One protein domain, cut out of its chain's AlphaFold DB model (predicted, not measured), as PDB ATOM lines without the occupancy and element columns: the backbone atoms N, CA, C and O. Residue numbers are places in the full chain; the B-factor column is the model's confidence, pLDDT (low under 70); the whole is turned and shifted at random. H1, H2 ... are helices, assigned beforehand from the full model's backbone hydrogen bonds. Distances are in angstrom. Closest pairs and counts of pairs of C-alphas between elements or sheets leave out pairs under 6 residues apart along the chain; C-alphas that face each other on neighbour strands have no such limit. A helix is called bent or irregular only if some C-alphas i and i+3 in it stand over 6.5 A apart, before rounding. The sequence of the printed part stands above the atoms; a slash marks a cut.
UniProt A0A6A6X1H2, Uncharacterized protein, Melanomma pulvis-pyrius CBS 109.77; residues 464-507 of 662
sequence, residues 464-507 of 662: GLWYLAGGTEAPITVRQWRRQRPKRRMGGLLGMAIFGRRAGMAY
ATOM      1  N   GLY A 464     -31.291  30.905  -5.128       94.50
ATOM      2  CA  GLY A 464     -30.550  30.404  -3.967       94.50
ATOM      3  C   GLY A 464     -31.221  30.715  -2.622       94.50
ATOM      4  O   GLY A 464     -31.329  29.827  -1.781       94.50
ATOM      5  N   LEU A 465     -31.732  31.938  -2.426       91.94
ATOM      6  CA  LEU A 465     -32.470  32.306  -1.210       91.94
ATOM      7  C   LEU A 465     -33.815  31.577  -1.121       91.94
ATOM      8  O   LEU A 465     -34.217  31.165  -0.035       91.94
ATOM      9  N   TRP A 466     -34.486  31.382  -2.257       93.81
ATOM     10  CA  TRP A 466     -35.736  30.629  -2.318       93.81
ATOM     11  C   TRP A 466     -35.547  29.150  -1.948       93.81
ATOM     12  O   TRP A 466     -36.284  28.633  -1.109       93.81
ATOM     13  N   TYR A 467     -34.507  28.495  -2.473       92.94
ATOM     14  CA  TYR A 467     -34.169  27.114  -2.109       92.94
ATOM     15  C   TYR A 467     -33.771  26.976  -0.636       92.94
ATOM     16  O   TYR A 467     -34.201  26.033   0.026       92.94
ATOM     17  N   LEU A 468     -33.005  27.929  -0.091       90.50
ATOM     18  CA  LEU A 468     -32.655  27.939   1.335       90.50
ATOM     19  C   LEU A 468     -33.879  28.127   2.240       90.50
ATOM     20  O   LEU A 468     -33.898  27.619   3.360       90.50
ATOM     21  N   ALA A 469     -34.917  28.808   1.754       87.62
ATOM     22  CA  ALA A 469     -36.203  28.912   2.435       87.62
ATOM     23  C   ALA A 469     -37.082  27.649   2.291       87.62
ATOM     24  O   ALA A 469     -38.204  27.638   2.794       87.62
ATOM     25  N   GLY A 470     -36.593  26.592   1.628       91.50
ATOM     26  CA  GLY A 470     -37.316  25.338   1.400       91.50
ATOM     27  C   GLY A 470     -38.221  25.339   0.166       91.50
ATOM     28  O   GLY A 470     -39.010  24.414  -0.013       91.50
ATOM     29  N   GLY A 471     -38.129  26.360  -0.685       93.50
ATOM     30  CA  GLY A 471     -38.869  26.426  -1.936       93.50
ATOM     31  C   GLY A 471     -38.326  25.458  -2.986       93.50
ATOM     32  O   GLY A 471     -37.122  25.397  -3.209       93.50
ATOM     33  N   THR A 472     -39.201  24.701  -3.647       95.31
ATOM     34  CA  THR A 472     -38.825  23.747  -4.712       95.31
ATOM     35  C   THR A 472     -39.218  24.216  -6.114       95.31
ATOM     36  O   THR A 472     -38.676  23.719  -7.102       95.31
ATOM     37  N   GLU A 473     -40.146  25.169  -6.202       94.62
ATOM     38  CA  GLU A 473     -40.737  25.651  -7.452       94.62
ATOM     39  C   GLU A 473     -39.999  26.866  -8.031       94.62
ATOM     40  O   GLU A 473     -38.961  27.292  -7.520       94.62
ATOM     41  N   ALA A 474     -40.544  27.431  -9.114       95.31
ATOM     42  CA  ALA A 474     -40.045  28.667  -9.700       95.31
ATOM     43  C   ALA A 474     -39.913  29.776  -8.631       95.31
ATOM     44  O   ALA A 474     -40.768  29.866  -7.743       95.31
ATOM     45  N   PRO A 475     -38.863  30.616  -8.695       94.44
ATOM     46  CA  PRO A 475     -38.641  31.662  -7.707       94.44
ATOM     47  C   PRO A 475     -39.856  32.582  -7.583       94.44
ATOM     48  O   PRO A 475     -40.345  33.121  -8.577       94.44
ATOM     49  N   ILE A 476     -40.341  32.751  -6.357       97.31
ATOM     50  CA  ILE A 476     -41.479  33.624  -6.065       97.31
ATOM     51  C   ILE A 476     -41.018  35.059  -5.807       97.31
ATOM     52  O   ILE A 476     -39.865  35.326  -5.464       97.31
ATOM     53  N   THR A 477     -41.942  36.004  -5.955       97.50
ATOM     54  CA  THR A 477     -41.688  37.404  -5.577       97.50
ATOM     55  C   THR A 477     -41.578  37.551  -4.060       97.50
ATOM     56  O   THR A 477     -42.199  36.799  -3.302       97.50
ATOM     57  N   VAL A 478     -40.829  38.548  -3.592       95.19
ATOM     58  CA  VAL A 478     -40.663  38.860  -2.162       95.19
ATOM     59  C   VAL A 478     -42.017  39.079  -1.490       95.19
ATOM     60  O   VAL A 478     -42.247  38.564  -0.396       95.19
ATOM     61  N   ARG A 479     -42.966  39.735  -2.171       95.12
ATOM     62  CA  ARG A 479     -44.347  39.888  -1.693       95.12
ATOM     63  C   ARG A 479     -45.065  38.552  -1.510       95.12
ATOM     64  O   ARG A 479     -45.762  38.359  -0.516       95.12
ATOM     65  N   GLN A 480     -44.927  37.624  -2.459       95.88
ATOM     66  CA  GLN A 480     -45.511  36.283  -2.336       95.88
ATOM     67  C   GLN A 480     -44.864  35.503  -1.191       95.88
ATOM     68  O   GLN A 480     -45.571  34.869  -0.412       95.88
ATOM     69  N   TRP A 481     -43.545  35.605  -1.036       94.25
ATOM     70  CA  TRP A 481     -42.822  34.954   0.051       94.25
ATOM     71  C   TRP A 481     -43.226  35.489   1.426       94.25
ATOM     72  O   TRP A 481     -43.542  34.711   2.325       94.25
ATOM     73  N   ARG A 482     -43.324  36.816   1.578       91.38
ATOM     74  CA  ARG A 482     -43.823  37.462   2.803       91.38
ATOM     75  C   ARG A 482     -45.236  36.987   3.156       91.38
ATOM     76  O   ARG A 482     -45.505  36.735   4.325       91.38
ATOM     77  N   ARG A 483     -46.108  36.777   2.160       92.12
ATOM     78  CA  ARG A 483     -47.465  36.223   2.353       92.12
ATOM     79  C   ARG A 483     -47.486  34.755   2.781       92.12
ATOM     80  O   ARG A 483     -48.423  34.351   3.462       92.12
ATOM     81  N   GLN A 484     -46.499  33.963   2.364       92.62
ATOM     82  CA  GLN A 484     -46.375  32.554   2.753       92.62
ATOM     83  C   GLN A 484     -45.781  32.379   4.153       92.62
ATOM     84  O   GLN A 484     -45.945  31.322   4.765       92.62
ATOM     85  N   ARG A 485     -45.098  33.400   4.678       89.88
ATOM     86  CA  ARG A 485     -44.520  33.346   6.017       89.88
ATOM     87  C   ARG A 485     -45.637  33.128   7.050       89.88
ATOM     88  O   ARG A 485     -46.648  33.831   7.013       89.88
ATOM     89  N   PRO A 486     -45.490  32.173   7.986       92.12
ATOM     90  CA  PRO A 486     -46.493  31.976   9.022       92.12
ATOM     91  C   PRO A 486     -46.683  33.273   9.810       92.12
ATOM     92  O   PRO A 486     -45.710  33.880  10.240       92.12
ATOM     93  N   LYS A 487     -47.940  33.687  10.023       93.56
ATOM     94  CA  LYS A 487     -48.282  34.947  10.717       93.56
ATOM     95  C   LYS A 487     -47.723  35.027  12.138       93.56
ATOM     96  O   LYS A 487     -47.546  36.109  12.684       93.56
ATOM     97  N   ARG A 488     -47.460  33.876  12.756       95.38
ATOM     98  CA  ARG A 488     -46.910  33.760  14.106       95.38
ATOM     99  C   ARG A 488     -45.536  33.119  14.049       95.38
ATOM    100  O   ARG A 488     -45.317  32.164  13.303       95.38
ATOM    101  N   ARG A 489     -44.627  33.630  14.874       94.44
ATOM    102  CA  ARG A 489     -43.336  33.003  15.155       94.44
ATOM    103  C   ARG A 489     -43.588  31.606  15.703       94.44
ATOM    104  O   ARG A 489     -44.571  31.387  16.416       94.44
ATOM    105  N   MET A 490     -42.690  30.674  15.399       95.88
ATOM    106  CA  MET A 490     -42.774  29.326  15.958       95.88
ATOM    107  C   MET A 490     -42.849  29.418  17.488       95.88
ATOM    108  O   MET A 490     -42.112  30.188  18.106       95.88
ATOM    109  N   GLY A 491     -43.811  28.708  18.076       96.12
ATOM    110  CA  GLY A 491     -43.967  28.572  19.523       96.12
ATOM    111  C   GLY A 491     -43.236  27.341  20.059       96.12
ATOM    112  O   GLY A 491     -42.490  26.680  19.338       96.12
ATOM    113  N   GLY A 492     -43.475  27.017  21.330       96.62
ATOM    114  CA  GLY A 492     -42.869  25.857  21.990       96.62
ATOM    115  C   GLY A 492     -41.379  26.034  22.294       96.62
ATOM    116  O   GLY A 492     -40.826  27.120  22.130       96.62
ATOM    117  N   LEU A 493     -40.726  24.953  22.735       96.38
ATOM    118  CA  LEU A 493     -39.315  24.969  23.146       96.38
ATOM    119  C   LEU A 493     -38.383  25.423  22.013       96.38
ATOM    120  O   LEU A 493     -37.518  26.267  22.233       96.38
ATOM    121  N   LEU A 494     -38.610  24.941  20.785       94.56
ATOM    122  CA  LEU A 494     -37.836  25.363  19.612       94.56
ATOM    123  C   LEU A 494     -38.053  26.850  19.294       94.56
ATOM    124  O   LEU A 494     -37.107  27.585  19.022       94.56
ATOM    125  N   GLY A 495     -39.303  27.307  19.373       96.31
ATOM    126  CA  GLY A 495     -39.639  28.717  19.238       96.31
ATOM    127  C   GLY A 495     -38.935  29.585  20.274       96.31
ATOM    128  O   GLY A 495     -38.402  30.634  19.927       96.31
ATOM    129  N   MET A 496     -38.896  29.141  21.533       96.94
ATOM    130  CA  MET A 496     -38.206  29.838  22.619       96.94
ATOM    131  C   MET A 496     -36.690  29.850  22.432       96.94
ATOM    132  O   MET A 496     -36.067  30.866  22.716       96.94
ATOM    133  N   ALA A 497     -36.099  28.776  21.908       96.56
ATOM    134  CA  ALA A 497     -34.670  28.732  21.611       96.56
ATOM    135  C   ALA A 497     -34.276  29.735  20.509       96.56
ATOM    136  O   ALA A 497     -33.248  30.395  20.618       96.56
ATOM    137  N   ILE A 498     -35.108  29.885  19.472       94.94
ATOM    138  CA  ILE A 498     -34.809  30.746  18.314       94.94
ATOM    139  C   ILE A 498     -35.246  32.200  18.547       94.94
ATOM    140  O   ILE A 498     -34.525  33.139  18.215       94.94
ATOM    141  N   PHE A 499     -36.449  32.407  19.086       94.56
ATOM    142  CA  PHE A 499     -37.093  33.721  19.208       94.56
ATOM    143  C   PHE A 499     -37.194  34.229  20.654       94.56
ATOM    144  O   PHE A 499     -37.712  35.329  20.878       94.56
ATOM    145  N   GLY A 500     -36.729  33.463  21.644       96.88
ATOM    146  CA  GLY A 500     -36.807  33.832  23.055       96.88
ATOM    147  C   GLY A 500     -38.247  34.045  23.515       96.88
ATOM    148  O   GLY A 500     -39.166  33.312  23.151       96.88
ATOM    149  N   ARG A 501     -38.469  35.121  24.274       96.19
ATOM    150  CA  ARG A 501     -39.800  35.509  24.775       96.19
ATOM    151  C   ARG A 501     -40.807  35.857  23.674       96.19
ATOM    152  O   ARG A 501     -41.998  35.910  23.948       96.19
ATOM    153  N   ARG A 502     -40.350  36.081  22.435       96.50
ATOM    154  CA  ARG A 502     -41.220  36.371  21.283       96.50
ATOM    155  C   ARG A 502     -41.744  35.100  20.601       96.50
ATOM    156  O   ARG A 502     -42.458  35.198  19.606       96.50
ATOM    157  N   ALA A 503     -41.387  33.912  21.089       96.81
ATOM    158  CA  ALA A 503     -41.912  32.649  20.582       96.81
ATOM    159  C   ALA A 503     -43.448  32.622  20.631       96.81
ATOM    160  O   ALA A 503     -44.056  33.003  21.627       96.81
ATOM    161  N   GLY A 504     -44.092  32.186  19.549       96.12
ATOM    162  CA  GLY A 504     -45.555  32.142  19.453       96.12
ATOM    163  C   GLY A 504     -46.254  33.500  19.288       96.12
ATOM    164  O   GLY A 504     -47.468  33.520  19.061       96.12
ATOM    165  N   MET A 505     -45.543  34.629  19.359       96.75
ATOM    166  CA  MET A 505     -46.119  35.944  19.056       96.75
ATOM    167  C   MET A 505     -46.275  36.133  17.544       96.75
ATOM    168  O   MET A 505     -45.552  35.518  16.755       96.75
ATOM    169  N   ALA A 506     -47.231  36.966  17.131       95.38
ATOM    170  CA  ALA A 506     -47.333  37.385  15.737       95.38
ATOM    171  C   ALA A 506     -46.008  38.023  15.282       95.38
ATOM    172  O   ALA A 506     -45.281  38.613  16.091       95.38
ATOM    173  N   TYR A 507     -45.656  37.876  14.005       91.50
ATOM    174  CA  TYR A 507     -44.696  38.815  13.440       91.50
ATOM    175  C   TYR A 507     -45.331  40.200  13.548       91.50
ATOM    176  O   TYR A 507     -46.513  40.356  13.258       91.50
TER     177      TYR A 507
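What this domain is: This is residues 464 to 507 of the 662 residues of an uncharacterized protein of Melanomma pulvis-pyrius CBS 109.77 (UniProt A0A6A6X1H2). Three short helices are strung out along a loose rod with no core: H1 and H2 lie towards one end, each on its own, H3 makes the other end, and residues 485 to 491 bridge the space between H2 and H3. A loop, residues 469 to 477, joins H1 to H2, and after H3 the last residues, 503 to 507, fold back towards the bridge. The printed part has 44 residues, with three named helices in the order H1, H2, H3 and no named strand; the class is all helix. The whole is loose, with a radius of gyration of the C-alphas of 12.5 A, and the C-alphas span 34 by 17 by 11 A.

How they stand to each other: H3, residues 492 to 502, is the longest helix and touches no helix. H2, residues 478 to 484, is apart from H3, with no C-alpha of the one within 8 A of the other. H1, residues 464 to 468, is apart from H3 by the same measure. H1 and H2 are apart too, although they follow each other in the chain. In H1 and H2 each O i to N i+4 pair is within hydrogen-bond range, and in H3 this holds for 5 of 7.

Where its parts are: H3 runs from Gly 492, whose C-alpha stands at (-42.869, 25.857, 21.990), to Arg 502, whose C-alpha stands at (-41.220, 36.371, 21.283), and measures 10.7 A from first to last C-alpha. It is irregular: C-alphas 498 and 501 are 9.5 A apart, against about 5 A in a regular helix, and its line is a rough one. H2 runs from Val 478 to Gln 484 and measures 9.8 A from first to last C-alpha; C-alpha 478 is at (-40.663, 38.860, -2.162). H1 runs from Gly 464 to Leu 468 and measures 6.2 A; C-alpha 464 is at (-30.550, 30.404, -3.967).

The domain as a whole: The two C-alphas farthest apart in the domain are those of Ala 474 and Arg 501, at 35.1 A. The first and last printed C-alphas, of Gly 464 and Tyr 507, are 24.0 A apart. The printed part has no cut. The link from H1 to H2, with 9 residues, and the link from H2 to H3, with 7, are both short. The mean pLDDT of the printed part is 94.5, and no printed residue is under 70.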